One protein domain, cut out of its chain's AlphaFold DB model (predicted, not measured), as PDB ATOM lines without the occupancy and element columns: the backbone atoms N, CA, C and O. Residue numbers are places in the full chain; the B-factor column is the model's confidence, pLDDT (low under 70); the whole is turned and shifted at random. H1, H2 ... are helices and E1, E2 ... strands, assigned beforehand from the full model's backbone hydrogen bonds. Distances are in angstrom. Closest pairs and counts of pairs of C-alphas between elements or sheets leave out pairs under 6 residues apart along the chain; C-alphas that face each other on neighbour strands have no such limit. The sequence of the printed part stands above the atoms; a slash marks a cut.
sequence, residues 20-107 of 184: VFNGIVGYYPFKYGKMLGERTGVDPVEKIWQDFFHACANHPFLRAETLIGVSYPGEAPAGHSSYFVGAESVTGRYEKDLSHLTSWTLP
ATOM      1  N   VAL A  20     -30.559  -9.072 -51.958       95.25
ATOM      2  CA  VAL A  20     -29.517 -10.070 -51.691       95.25
ATOM      3  C   VAL A  20     -28.377  -9.424 -50.921       95.25
ATOM      4  O   VAL A  20     -27.849  -8.392 -51.331       95.25
ATOM      5  N   PHE A  21     -27.979 -10.058 -49.828       95.88
ATOM      6  CA  PHE A  21     -26.881  -9.650 -48.963       95.88
ATOM      7  C   PHE A  21     -25.859 -10.772 -48.886       95.88
ATOM      8  O   PHE A  21     -26.230 -11.943 -48.907       95.88
ATOM      9  N   ASN A  22     -24.581 -10.427 -48.756       95.81
ATOM     10  CA  ASN A  22     -23.533 -11.415 -48.523       95.81
ATOM     11  C   ASN A  22     -22.706 -11.035 -47.300       95.81
ATOM     12  O   ASN A  22     -22.464  -9.856 -47.035       95.81
ATOM     13  N   GLY A  23     -22.271 -12.049 -46.561       95.75
ATOM     14  CA  GLY A  23     -21.471 -11.868 -45.362       95.75
ATOM     15  C   GLY A  23     -21.248 -13.178 -44.625       95.75
ATOM     16  O   GLY A  23     -20.952 -14.198 -45.248       95.75
ATOM     17  N   ILE A  24     -21.365 -13.153 -43.304       95.94
ATOM     18  CA  ILE A  24     -21.047 -14.294 -42.443       95.94
ATOM     19  C   ILE A  24     -22.189 -14.599 -41.478       95.94
ATOM     20  O   ILE A  24     -23.055 -13.763 -41.213       95.94
ATOM     21  N   VAL A  25     -22.176 -15.814 -40.937       96.38
ATOM     22  CA  VAL A  25     -23.116 -16.259 -39.907       96.38
ATOM     23  C   VAL A  25     -22.349 -16.558 -38.630       96.38
ATOM     24  O   VAL A  25     -21.315 -17.220 -38.655       96.38
ATOM     25  N   GLY A  26     -22.886 -16.094 -37.509       94.19
ATOM     26  CA  GLY A  26     -22.468 -16.503 -36.176       94.19
ATOM     27  C   GLY A  26     -23.662 -16.903 -35.316       94.19
ATOM     28  O   GLY A  26     -24.823 -16.812 -35.727       94.19
ATOM     29  N   TYR A  27     -23.371 -17.341 -34.094       93.25
ATOM     30  CA  TYR A  27     -24.374 -17.777 -33.127       93.25
ATOM     31  C   TYR A  27     -24.242 -16.980 -31.840       93.25
ATOM     32  O   TYR A  27     -23.135 -16.726 -31.370       93.25
ATOM     33  N   TYR A  28     -25.377 -16.624 -31.246       87.88
ATOM     34  CA  TYR A  28     -25.402 -15.920 -29.969       87.88
ATOM     35  C   TYR A  28     -26.403 -16.558 -29.003       87.88
ATOM     36  O   TYR A  28     -27.448 -17.052 -29.443       87.88
ATOM     37  N   PRO A  29     -26.128 -16.551 -27.685       86.56
ATOM     38  CA  PRO A  29     -27.068 -17.054 -26.695       86.56
ATOM     39  C   PRO A  29     -28.406 -16.317 -26.779       86.56
ATOM     40  O   PRO A  29     -28.479 -15.085 -26.680       86.56
ATOM     41  N   PHE A  30     -29.494 -17.068 -26.912       78.56
ATOM     42  CA  PHE A  30     -30.832 -16.506 -26.999       78.56
ATOM     43  C   PHE A  30     -31.712 -17.049 -25.879       78.56
ATOM     44  O   PHE A  30     -31.962 -18.245 -25.768       78.56
ATOM     45  N   LYS A  31     -32.208 -16.135 -25.040       71.31
ATOM     46  CA  LYS A  31     -33.229 -16.429 -24.034       71.31
ATOM     47  C   LYS A  31     -34.524 -15.747 -24.441       71.31
ATOM     48  O   LYS A  31     -34.572 -14.517 -24.541       71.31
ATOM     49  N   TYR A  32     -35.557 -16.554 -24.663       66.00
ATOM     50  CA  TYR A  32     -36.888 -16.066 -24.994       66.00
ATOM     51  C   TYR A  32     -37.387 -15.098 -23.911       66.00
ATOM     52  O   TYR A  32     -37.194 -15.327 -22.719       66.00
ATOM     53  N   GLY A  33     -38.005 -13.992 -24.329       61.88
ATOM     54  CA  GLY A  33     -38.587 -13.003 -23.418       61.88
ATOM     55  C   GLY A  33     -37.647 -11.909 -22.897       61.88
ATOM     56  O   GLY A  33     -38.158 -10.983 -22.279       61.88
ATOM     57  N   LYS A  34     -36.331 -11.949 -23.175       60.25
ATOM     58  CA  LYS A  34     -35.402 -10.839 -22.871       60.25
ATOM     59  C   LYS A  34     -34.990 -10.072 -24.127       60.25
ATOM     60  O   LYS A  34     -34.359 -10.654 -25.017       60.25
ATOM     61  N   MET A  35     -35.302  -8.776 -24.175       60.84
ATOM     62  CA  MET A  35     -34.921  -7.867 -25.266       60.84
ATOM     63  C   MET A  35     -33.446  -7.435 -25.175       60.84
ATOM     64  O   MET A  35     -32.820  -7.576 -24.126       60.84
ATOM     65  N   LEU A  36     -32.892  -6.898 -26.273       58.84
ATOM     66  CA  LEU A  36     -31.477  -6.499 -26.395       58.84
ATOM     67  C   LEU A  36     -31.032  -5.514 -25.290       58.84
ATOM     68  O   LEU A  36     -29.923  -5.623 -24.787       58.84
ATOM     69  N   GLY A  37     -31.927  -4.635 -24.818       52.28
ATOM     70  CA  GLY A  37     -31.661  -3.690 -23.718       52.28
ATOM     71  C   GLY A  37     -31.822  -4.244 -22.293       52.28
ATOM     72  O   GLY A  37     -31.702  -3.491 -21.335       52.28
ATOM     73  N   GLU A  38     -32.133  -5.533 -22.130       53.41
ATOM     74  CA  GLU A  38     -32.367  -6.190 -20.827       53.41
ATOM     75  C   GLU A  38     -31.262  -7.207 -20.478       53.41
ATOM     76  O   GLU A  38     -31.395  -8.004 -19.540       53.41
ATOM     77  N   ARG A  39     -30.180  -7.225 -21.269       58.03
ATOM     78  CA  ARG A  39     -29.044  -8.140 -21.129       58.03
ATOM     79  C   ARG A  39     -27.824  -7.357 -20.638       58.03
ATOM     80  O   ARG A  39     -27.423  -6.386 -21.264       58.03
ATOM     81  N   THR A  40     -27.251  -7.773 -19.512       46.75
ATOM     82  CA  THR A  40     -25.987  -7.245 -18.980       46.75
ATOM     83  C   THR A  40     -24.836  -8.163 -19.412       46.75
ATOM     84  O   THR A  40     -24.929  -9.378 -19.230       46.75
ATOM     85  N   GLY A  41     -23.771  -7.611 -20.005       55.75
ATOM     86  CA  GLY A  41     -22.593  -8.365 -20.472       55.75
ATOM     87  C   GLY A  41     -22.041  -7.871 -21.816       55.75
ATOM     88  O   GLY A  41     -22.625  -6.982 -22.426       55.75
ATOM     89  N   VAL A  42     -20.916  -8.449 -22.260       59.31
ATOM     90  CA  VAL A  42     -20.353  -8.241 -23.613       59.31
ATOM     91  C   VAL A  42     -21.385  -8.695 -24.643       59.31
ATOM     92  O   VAL A  42     -21.929  -9.790 -24.496       59.31
ATOM     93  N   ASP A  43     -21.661  -7.873 -25.658       71.88
ATOM     94  CA  ASP A  43     -22.626  -8.215 -26.700       71.88
ATOM     95  C   ASP A  43     -22.028  -9.296 -27.624       71.88
ATOM     96  O   ASP A  43     -21.114  -9.009 -28.399       71.88
ATOM     97  N   PRO A  44     -22.504 -10.555 -27.569       75.31
ATOM     98  CA  PRO A  44     -21.986 -11.622 -28.424       75.31
ATOM     99  C   PRO A  44     -22.198 -11.336 -29.918       75.31
ATOM    100  O   PRO A  44     -21.493 -11.906 -30.749       75.31
ATOM    101  N   VAL A  45     -23.141 -10.453 -30.266       86.12
ATOM    102  CA  VAL A  45     -23.387 -10.025 -31.645       86.12
ATOM    103  C   VAL A  45     -22.298  -9.062 -32.127       86.12
ATOM    104  O   VAL A  45     -21.942  -9.093 -33.304       86.12
ATOM    105  N   GLU A  46     -21.685  -8.277 -31.235       87.75
ATOM    106  CA  GLU A  46     -20.612  -7.337 -31.590       87.75
ATOM    107  C   GLU A  46     -19.414  -8.054 -32.219       87.75
ATOM    108  O   GLU A  46     -18.886  -7.601 -33.234       87.75
ATOM    109  N   LYS A  47     -19.018  -9.213 -31.677       90.56
ATOM    110  CA  LYS A  47     -17.923 -10.002 -32.253       90.56
ATOM    111  C   LYS A  47     -18.238 -10.442 -33.688       90.56
ATOM    112  O   LYS A  47     -17.366 -10.384 -34.547       90.56
ATOM    113  N   ILE A  48     -19.480 -10.844 -33.959       94.31
ATOM    114  CA  ILE A  48     -19.914 -11.277 -35.297       94.31
ATOM    115  C   ILE A  48     -19.791 -10.108 -36.289       94.31
ATOM    116  O   ILE A  48     -19.267 -10.279 -37.387       94.31
ATOM    117  N   TRP A  49     -20.186  -8.897 -35.881       94.31
ATOM    118  CA  TRP A  49     -19.960  -7.685 -36.674       94.31
ATOM    119  C   TRP A  49     -18.474  -7.407 -36.910       94.31
ATOM    120  O   TRP A  49     -18.078  -7.121 -38.038       94.31
ATOM    121  N   GLN A  50     -17.638  -7.504 -35.873       93.94
ATOM    122  CA  GLN A  50     -16.194  -7.298 -36.003       93.94
ATOM    123  C   GLN A  50     -15.574  -8.294 -36.990       93.94
ATOM    124  O   GLN A  50     -14.819  -7.875 -37.867       93.94
ATOM    125  N   ASP A  51     -15.917  -9.579 -36.894       94.62
ATOM    126  CA  ASP A  51     -15.421 -10.618 -37.801       94.62
ATOM    127  C   ASP A  51     -15.808 -10.306 -39.262       94.62
ATOM    128  O   ASP A  51     -14.979 -10.429 -40.163       94.62
ATOM    129  N   PHE A  52     -17.027  -9.809 -39.505       95.75
ATOM    130  CA  PHE A  52     -17.480  -9.386 -40.835       95.75
ATOM    131  C   PHE A  52     -16.682  -8.202 -41.396       95.75
ATOM    132  O   PHE A  52     -16.232  -8.247 -42.546       95.75
ATOM    133  N   PHE A  53     -16.473  -7.158 -40.587       94.38
ATOM    134  CA  PHE A  53     -15.703  -5.987 -41.006       94.38
ATOM    135  C   PHE A  53     -14.249  -6.327 -41.338       94.38
ATOM    136  O   PHE A  53     -13.706  -5.779 -42.295       94.38
ATOM    137  N   HIS A  54     -13.639  -7.251 -40.593       93.44
ATOM    138  CA  HIS A  54     -12.282  -7.720 -40.879       93.44
ATOM    139  C   HIS A  54     -12.217  -8.617 -42.118       93.44
ATOM    140  O   HIS A  54     -11.241  -8.550 -42.860       93.44
ATOM    141  N   ALA A  55     -13.226  -9.464 -42.338       90.06
ATOM    142  CA  ALA A  55     -13.186 -10.469 -43.392       90.06
ATOM    143  C   ALA A  55     -13.527  -9.910 -44.779       90.06
ATOM    144  O   ALA A  55     -12.817 -10.206 -45.739       90.06
ATOM    145  N   CYS A  56     -14.629  -9.162 -44.917       89.75
ATOM    146  CA  CYS A  56     -15.185  -8.918 -46.253       89.75
ATOM    147  C   CYS A  56     -16.010  -7.641 -46.449       89.75
ATOM    148  O   CYS A  56     -16.403  -7.381 -47.584       89.75
ATOM    149  N   ALA A  57     -16.248  -6.811 -45.428       86.75
ATOM    150  CA  ALA A  57     -17.144  -5.651 -45.564       86.75
ATOM    151  C   ALA A  57     -16.761  -4.649 -46.675       86.75
ATOM    152  O   ALA A  57     -17.639  -3.992 -47.225       86.75
ATOM    153  N   ASN A  58     -15.475  -4.560 -47.036       88.50
ATOM    154  CA  ASN A  58     -14.968  -3.663 -48.086       88.50
ATOM    155  C   ASN A  58     -14.832  -4.336 -49.467       88.50
ATOM    156  O   ASN A  58     -14.142  -3.814 -50.343       88.50
ATOM    157  N   HIS A  59     -15.426  -5.516 -49.672       90.81
ATOM    158  CA  HIS A  59     -15.340  -6.215 -50.953       90.81
ATOM    159  C   HIS A  59     -16.027  -5.404 -52.078       90.81
ATOM    160  O   HIS A  59     -17.154  -4.954 -51.877       90.81
ATOM    161  N   PRO A  60     -15.445  -5.275 -53.291       91.25
ATOM    162  CA  PRO A  60     -15.994  -4.434 -54.370       91.25
ATOM    163  C   PRO A  60     -17.417  -4.773 -54.849       91.25
ATOM    164  O   PRO A  60     -18.090  -3.941 -55.452       91.25
ATOM    165  N   PHE A  61     -17.879  -6.000 -54.601       92.56
ATOM    166  CA  PHE A  61     -19.243  -6.447 -54.925       92.56
ATOM    167  C   PHE A  61     -20.263  -6.195 -53.809       92.56
ATOM    168  O   PHE A  61     -21.421  -6.595 -53.945       92.56
ATOM    169  N   LEU A  62     -19.860  -5.531 -52.724       92.50
ATOM    170  CA  LEU A  62     -20.711  -5.208 -51.585       92.50
ATOM    171  C   LEU A  62     -20.875  -3.696 -51.427       92.50
ATOM    172  O   LEU A  62     -19.924  -2.929 -51.562       92.50
ATOM    173  N   ARG A  63     -22.098  -3.276 -51.107       92.06
ATOM    174  CA  ARG A  63     -22.440  -1.901 -50.735       92.06
ATOM    175  C   ARG A  63     -22.131  -1.674 -49.260       92.06
ATOM    176  O   ARG A  63     -22.944  -2.012 -48.398       92.06
ATOM    177  N   ALA A  64     -20.961  -1.112 -48.965       87.56
ATOM    178  CA  ALA A  64     -20.514  -0.840 -47.596       87.56
ATOM    179  C   ALA A  64     -21.463   0.101 -46.822       87.56
ATOM    180  O   ALA A  64     -21.524   0.065 -45.596       87.56
ATOM    181  N   GLU A  65     -22.235   0.919 -47.535       89.00
ATOM    182  CA  GLU A  65     -23.200   1.867 -46.988       89.00
ATOM    183  C   GLU A  65     -24.530   1.232 -46.562       89.00
ATOM    184  O   GLU A  65     -25.321   1.891 -45.886       89.00
ATOM    185  N   THR A  66     -24.802  -0.015 -46.967       93.50
ATOM    186  CA  THR A  66     -26.053  -0.717 -46.659       93.50
ATOM    187  C   THR A  66     -25.762  -2.078 -46.051       93.50
ATOM    188  O   THR A  66     -25.574  -3.080 -46.749       93.50
ATOM    189  N   LEU A  67     -25.759  -2.098 -44.723       95.88
ATOM    190  CA  LEU A  67     -25.469  -3.278 -43.923       95.88
ATOM    191  C   LEU A  67     -26.754  -3.878 -43.362       95.88
ATOM    192  O   LEU A  67     -27.753  -3.182 -43.164       95.88
ATOM    193  N   ILE A  68     -26.717  -5.173 -43.078       97.12
ATOM    194  CA  ILE A  68     -27.823  -5.888 -42.460       97.12
ATOM    195  C   ILE A  68     -27.322  -6.794 -41.339       97.12
ATOM    196  O   ILE A  68     -26.319  -7.488 -41.490       97.12
ATOM    197  N   GLY A  69     -28.055  -6.802 -40.233       96.69
ATOM    198  CA  GLY A  69     -28.029  -7.864 -39.238       96.69
ATOM    199  C   GLY A  69     -29.347  -8.629 -39.288       96.69
ATOM    200  O   GLY A  69     -30.402  -8.015 -39.418       96.69
ATOM    201  N   VAL A  70     -29.335  -9.956 -39.213       96.25
ATOM    202  CA  VAL A  70     -30.566 -10.759 -39.222       96.25
ATOM    203  C   VAL A  70     -30.494 -11.815 -38.139       96.25
ATOM    204  O   VAL A  70     -29.683 -12.732 -38.225       96.25
ATOM    205  N   SER A  71     -31.404 -11.737 -37.170       92.88
ATOM    206  CA  SER A  71     -31.650 -12.832 -36.231       92.88
ATOM    207  C   SER A  71     -32.720 -13.781 -36.773       92.88
ATOM    208  O   SER A  71     -33.783 -13.343 -37.226       92.88
ATOM    209  N   TYR A  72     -32.444 -15.083 -36.741       91.88
ATOM    210  CA  TYR A  72     -33.355 -16.135 -37.194       91.88
ATOM    211  C   TYR A  72     -33.029 -17.476 -36.506       91.88
ATOM    212  O   TYR A  72     -31.923 -17.633 -35.983       91.88
ATOM    213  N   PRO A  73     -33.965 -18.449 -36.480       84.88
ATOM    214  CA  PRO A  73     -33.726 -19.757 -35.866       84.88
ATOM    215  C   PRO A  73     -32.503 -20.472 -36.455       84.88
ATOM    216  O   PRO A  73     -31.618 -20.875 -35.707       84.88
ATOM    217  N   GLY A  74     -32.445 -20.544 -37.791       87.19
ATOM    218  CA  GLY A  74     -31.319 -21.080 -38.554       87.19
ATOM    219  C   GLY A  74     -30.842 -22.452 -38.073       87.19
ATOM    220  O   GLY A  74     -31.646 -23.298 -37.689       87.19
ATOM    221  N   GLU A  75     -29.526 -22.647 -38.106       89.94
ATOM    222  CA  GLU A  75     -28.837 -23.879 -37.694       89.94
ATOM    223  C   GLU A  75     -28.163 -23.738 -36.318       89.94
ATOM    224  O   GLU A  75     -27.248 -24.484 -35.970       89.94
ATOM    225  N   ALA A  76     -28.574 -22.743 -35.525       89.62
ATOM    226  CA  ALA A  76     -27.944 -22.491 -34.239       89.62
ATOM    227  C   ALA A  76     -28.126 -23.674 -33.265       89.62
ATOM    228  O   ALA A  76     -29.208 -24.263 -33.193       89.62
ATOM    229  N   PRO A  77     -27.100 -23.991 -32.449       90.00
ATOM    230  CA  PRO A  77     -27.229 -24.972 -31.380       90.00
ATOM    231  C   PRO A  77     -28.339 -24.614 -30.384       90.00
ATOM    232  O   PRO A  77     -28.707 -23.448 -30.219       90.00
ATOM    233  N   ALA A  78     -28.819 -25.609 -29.635       87.62
ATOM    234  CA  ALA A  78     -29.813 -25.388 -28.587       87.62
ATOM    235  C   ALA A  78     -29.390 -24.257 -27.621       87.62
ATOM    236  O   ALA A  78     -28.235 -24.158 -27.197       87.62
ATOM    237  N   GLY A  79     -30.335 -23.373 -27.290       85.44
ATOM    238  CA  GLY A  79     -30.087 -22.192 -26.452       85.44
ATOM    239  C   GLY A  79     -29.431 -21.004 -27.173       85.44
ATOM    240  O   GLY A  79     -29.171 -19.981 -26.535       85.44
ATOM    241  N   HIS A  80     -29.188 -21.110 -28.481       89.38
ATOM    242  CA  HIS A  80     -28.650 -20.044 -29.323       89.38
ATOM    243  C   HIS A  80     -29.626 -19.677 -30.445       89.38
ATOM    244  O   HIS A  80     -30.602 -20.377 -30.701       89.38
ATOM    245  N   SER A  81     -29.363 -18.549 -31.097       89.75
ATOM    246  CA  SER A  81     -30.013 -18.143 -32.343       89.75
ATOM    247  C   SER A  81     -28.947 -17.849 -33.392       89.75
ATOM    248  O   SER A  81     -27.841 -17.412 -33.051       89.75
ATOM    249  N   SER A  82     -29.282 -18.070 -34.662       93.75
ATOM    250  CA  SER A  82     -28.435 -17.661 -35.778       93.75
ATOM    251  C   SER A  82     -28.501 -16.155 -35.961       93.75
ATOM    252  O   SER A  82     -29.567 -15.547 -35.827       93.75
ATOM    253  N   TYR A  83     -27.347 -15.562 -36.252       95.38
ATOM    254  CA  TYR A  83     -27.222 -14.161 -36.611       95.38
ATOM    255  C   TYR A  83     -26.385 -14.040 -37.880       95.38
ATOM    256  O   TYR A  83     -25.201 -14.373 -37.890       95.38
ATOM    257  N   PHE A  84     -27.023 -13.603 -38.960       96.81
ATOM    258  CA  PHE A  84     -26.339 -13.236 -40.192       96.81
ATOM    259  C   PHE A  84     -25.961 -11.761 -40.121       96.81
ATOM    260  O   PHE A  84     -26.778 -10.937 -39.715       96.81
ATOM    261  N   VAL A  85     -24.751 -11.432 -40.554       97.06
ATOM    262  CA  VAL A  85     -24.315 -10.059 -40.796       97.06
ATOM    263  C   VAL A  85     -23.778  -9.966 -42.214       97.06
ATOM    264  O   VAL A  85     -23.066 -10.860 -42.671       97.06
ATOM    265  N   GLY A  86     -24.115  -8.894 -42.920       96.62
ATOM    266  CA  GLY A  86     -23.655  -8.721 -44.287       96.62
ATOM    267  C   GLY A  86     -23.885  -7.331 -44.845       96.62
ATOM    268  O   GLY A  86     -24.453  -6.455 -44.195       96.62
ATOM    269  N   ALA A  87     -23.463  -7.166 -46.091       95.88
ATOM    270  CA  ALA A  87     -23.691  -5.976 -46.897       95.88
ATOM    271  C   ALA A  87     -24.484  -6.338 -48.155       95.88
ATOM    272  O   ALA A  87     -24.458  -7.481 -48.623       95.88
ATOM    273  N   GLU A  88     -25.221  -5.370 -48.693       95.19
ATOM    274  CA  GLU A  88     -26.042  -5.586 -49.882       95.19
ATOM    275  C   GLU A  88     -25.176  -5.851 -51.122       95.19
ATOM    276  O   GLU A  88     -24.186  -5.165 -51.369       95.19
ATOM    277  N   SER A  89     -25.567  -6.837 -51.930       93.44
ATOM    278  CA  SER A  89     -24.897  -7.167 -53.188       93.44
ATOM    279  C   SER A  89     -25.102  -6.059 -54.218       93.44
ATOM    280  O   SER A  89     -26.241  -5.702 -54.536       93.44
ATOM    281  N   VAL A  90     -24.014  -5.558 -54.809       91.62
ATOM    282  CA  VAL A  90     -24.060  -4.524 -55.858       91.62
ATOM    283  C   VAL A  90     -24.917  -4.975 -57.043       91.62
ATOM    284  O   VAL A  90     -25.710  -4.192 -57.568       91.62
ATOM    285  N   THR A  91     -24.813  -6.246 -57.426       86.62
ATOM    286  CA  THR A  91     -25.492  -6.809 -58.600       86.62
ATOM    287  C   THR A  91     -26.874  -7.382 -58.297       86.62
ATOM    288  O   THR A  91     -27.585  -7.768 -59.225       86.62
ATOM    289  N   GLY A  92     -27.261  -7.452 -57.017       83.56
ATOM    290  CA  GLY A  92     -28.538  -8.021 -56.578       83.56
ATOM    291  C   GLY A  92     -28.653  -9.539 -56.767       83.56
ATOM    292  O   GLY A  92     -29.750 -10.080 -56.688       83.56
ATOM    293  N   ARG A  93     -27.541 -10.234 -57.030       80.31
ATOM    294  CA  ARG A  93     -27.490 -11.686 -57.266       80.31
ATOM    295  C   ARG A  93     -26.262 -12.314 -56.607       80.31
ATOM    296  O   ARG A  93     -25.416 -11.613 -56.049       80.31
ATOM    297  N   TYR A  94     -26.194 -13.642 -56.685       76.31
ATOM    298  CA  TYR A  94     -25.006 -14.414 -56.331       76.31
ATOM    299  C   TYR A  94     -23.833 -14.050 -57.248       76.31
ATOM    300  O   TYR A  94     -23.986 -14.022 -58.471       76.31
ATOM    301  N   GLU A  95     -22.664 -13.824 -56.651       80.50
ATOM    302  CA  GLU A  95     -21.405 -13.579 -57.353       80.50
ATOM    303  C   GLU A  95     -20.393 -14.661 -56.973       80.50
ATOM    304  O   GLU A  95     -20.199 -14.958 -55.794       80.50
ATOM    305  N   LYS A  96     -19.721 -15.249 -57.969       82.75
ATOM    306  CA  LYS A  96     -18.776 -16.360 -57.753       82.75
ATOM    307  C   LYS A  96     -17.605 -15.959 -56.849       82.75
ATOM    308  O   LYS A  96     -17.151 -16.766 -56.037       82.75
ATOM    309  N   ASP A  97     -17.163 -14.709 -56.945       84.31
ATOM    310  CA  ASP A  97     -16.073 -14.167 -56.125       84.31
ATOM    311  C   ASP A  97     -16.470 -14.031 -54.643       84.31
ATOM    312  O   ASP A  97     -15.613 -14.003 -53.762       84.31
ATOM    313  N   LEU A  98     -17.774 -14.065 -54.346       86.38
ATOM    314  CA  LEU A  98     -18.331 -14.102 -52.994       86.38
ATOM    315  C   LEU A  98     -18.686 -15.527 -52.535       86.38
ATOM    316  O   LEU A  98     -19.350 -15.689 -51.520       86.38
ATOM    317  N   SER A  99     -18.252 -16.571 -53.249       86.06
ATOM    318  CA  SER A  99     -18.609 -17.972 -52.949       86.06
ATOM    319  C   SER A  99     -18.172 -18.477 -51.570       86.06
ATOM    320  O   SER A  99     -18.742 -19.440 -51.067       86.06
ATOM    321  N   HIS A 100     -17.175 -17.835 -50.959       88.94
ATOM    322  CA  HIS A 100     -16.720 -18.117 -49.597       88.94
ATOM    323  C   HIS A 100     -17.588 -17.441 -48.520       88.94
ATOM    324  O   HIS A 100     -17.418 -17.718 -47.334       88.94
ATOM    325  N   LEU A 101     -18.499 -16.549 -48.919       92.88
ATOM    326  CA  LEU A 101     -19.443 -15.870 -48.041       92.88
ATOM    327  C   LEU A 101     -20.803 -16.562 -48.064       92.88
ATOM    328  O   LEU A 101     -21.196 -17.225 -49.021       92.88
ATOM    329  N   THR A 102     -21.559 -16.348 -46.994       93.38
ATOM    330  CA  THR A 102     -22.966 -16.734 -46.948       93.38
ATOM    331  C   THR A 102     -23.802 -15.685 -47.667       93.38
ATOM    332  O   THR A 102     -23.672 -14.494 -47.383       93.38
ATOM    333  N   SER A 103     -24.691 -16.128 -48.554       93.38
ATOM    334  CA  SER A 103     -25.706 -15.282 -49.181       93.38
ATOM    335  C   SER A 103     -27.016 -15.377 -48.400       93.38
ATOM    336  O   SER A 103     -27.525 -16.472 -48.163       93.38
ATOM    337  N   TRP A 104     -27.594 -14.234 -48.045       94.62
ATOM    338  CA  TRP A 104     -28.887 -14.126 -47.380       94.62
ATOM    339  C   TRP A 104     -29.821 -13.233 -48.192       94.62
ATOM    340  O   TRP A 104     -29.428 -12.172 -48.673       94.62
ATOM    341  N   THR A 105     -31.070 -13.660 -48.363       95.12
ATOM    342  CA  THR A 105     -32.054 -12.925 -49.166       95.12
ATOM    343  C   THR A 105     -33.160 -12.388 -48.276       95.12
ATOM    344  O   THR A 105     -33.841 -13.168 -47.614       95.12
ATOM    345  N   LEU A 106     -33.382 -11.072 -48.312       95.88
ATOM    346  CA  LEU A 106     -34.609 -10.464 -47.813       95.88
ATOM    347  C   LEU A 106     -35.693 -10.714 -48.875       95.88
ATOM    348  O   LEU A 106     -35.589 -10.152 -49.966       95.88
ATOM    349  N   PRO A 107     -36.685 -11.585 -48.624       95.81
ATOM    350  CA  PRO A 107     -37.631 -12.007 -49.654       95.81
ATOM    351  C   PRO A 107     -38.610 -10.895 -50.037       95.81
ATOM    352  O   PRO A 107     -39.009 -10.098 -49.197       95.81
TER     353      PRO A 107
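What this domain is: This is residues 20 to 107 of the 184 residues of the protein "Transcriptional regulator, AraC family" of Enterococcus sp. HSIEG1 (UniProt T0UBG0). A strongly twisted antiparallel sheet of four strands has a single helix, H1, over its two inner strands, E3 and E1, and running nearly along them. The short edge strand E4 pairs with the beginning of E1 at one end of the body, while a long loop at the other end sticks out with residues 33 to 38. The printed part has 88 residues, with one named helix and four named strands in the chain order E1 H1 E2 E3 E4; the sheet's order is E2 E3 E1 E4, and the class is mixed, helices and strands. The whole is compact, with a radius of gyration of the C-alphas of 13.6 A, yet elongated in outline, spanning 38 by 21 by 19 A.

Where its parts are: Find C-alpha 20 at (-29.517, -10.070, -51.691); from there E1, residues 20 to 29, runs 26.1 A, with a bend of 70 degrees at residue 23. Beside it is E3, residues 80 to 89, 27.4 A long. Next comes E2, residues 62 to 72, 22.1 A long, which bends by 103 degrees at residue 65. E4, residues 102 to 106, ends with C-alpha 106 at (-34.609, -10.464, -47.813). For H1, residues 44 to 55, start at C-alpha 44 at (-21.986, -11.622, -28.424) and go 17.4 A to C-alpha 55.

How they stand to each other: Look first between E3 and E1, antiparallel neighbours, where N 24 and O 85 are 2.9 A apart, within hydrogen-bond range. E2 and E3 form a hairpin; there N 70 and O 84 are 2.8 A apart, within range. On the other side of E1, the antiparallel edge strand E4 has N 104 and O 21 within range at 2.8 A. E2 and E4, the two edge strands, are apart. H1 is on the sheet at a height of 8.1 A, over E3 and E1; on the local plane it stands at 29 degrees to E1, only just along the strands. Its closest C-alphas to E1 are those of Pro 44 and Tyr 28, 5.7 A apart, and to E3 those of Trp 49 and Val 85, 6.4 A apart. H1 and E2 are near each other. E1, H1 and E2 make a split strand-helix-strand unit, two strands running the same way with E3 between them in the sheet, and its crossover is right-handed. In H1, 7 of 8 O i to N i+4 pairs are within hydrogen-bond range.

The domain as a whole: The two C-alphas farthest apart are those of Glu 38 and Lys 96, at 40.6 A. Both lie in long links, residues 30 to 43 between E1 and H1 and residues 90 to 101 between E3 and E4. The printed part has no cut. The mean pLDDT of the printed part is 86.3; look for the values under 70 at residues 32 to 42.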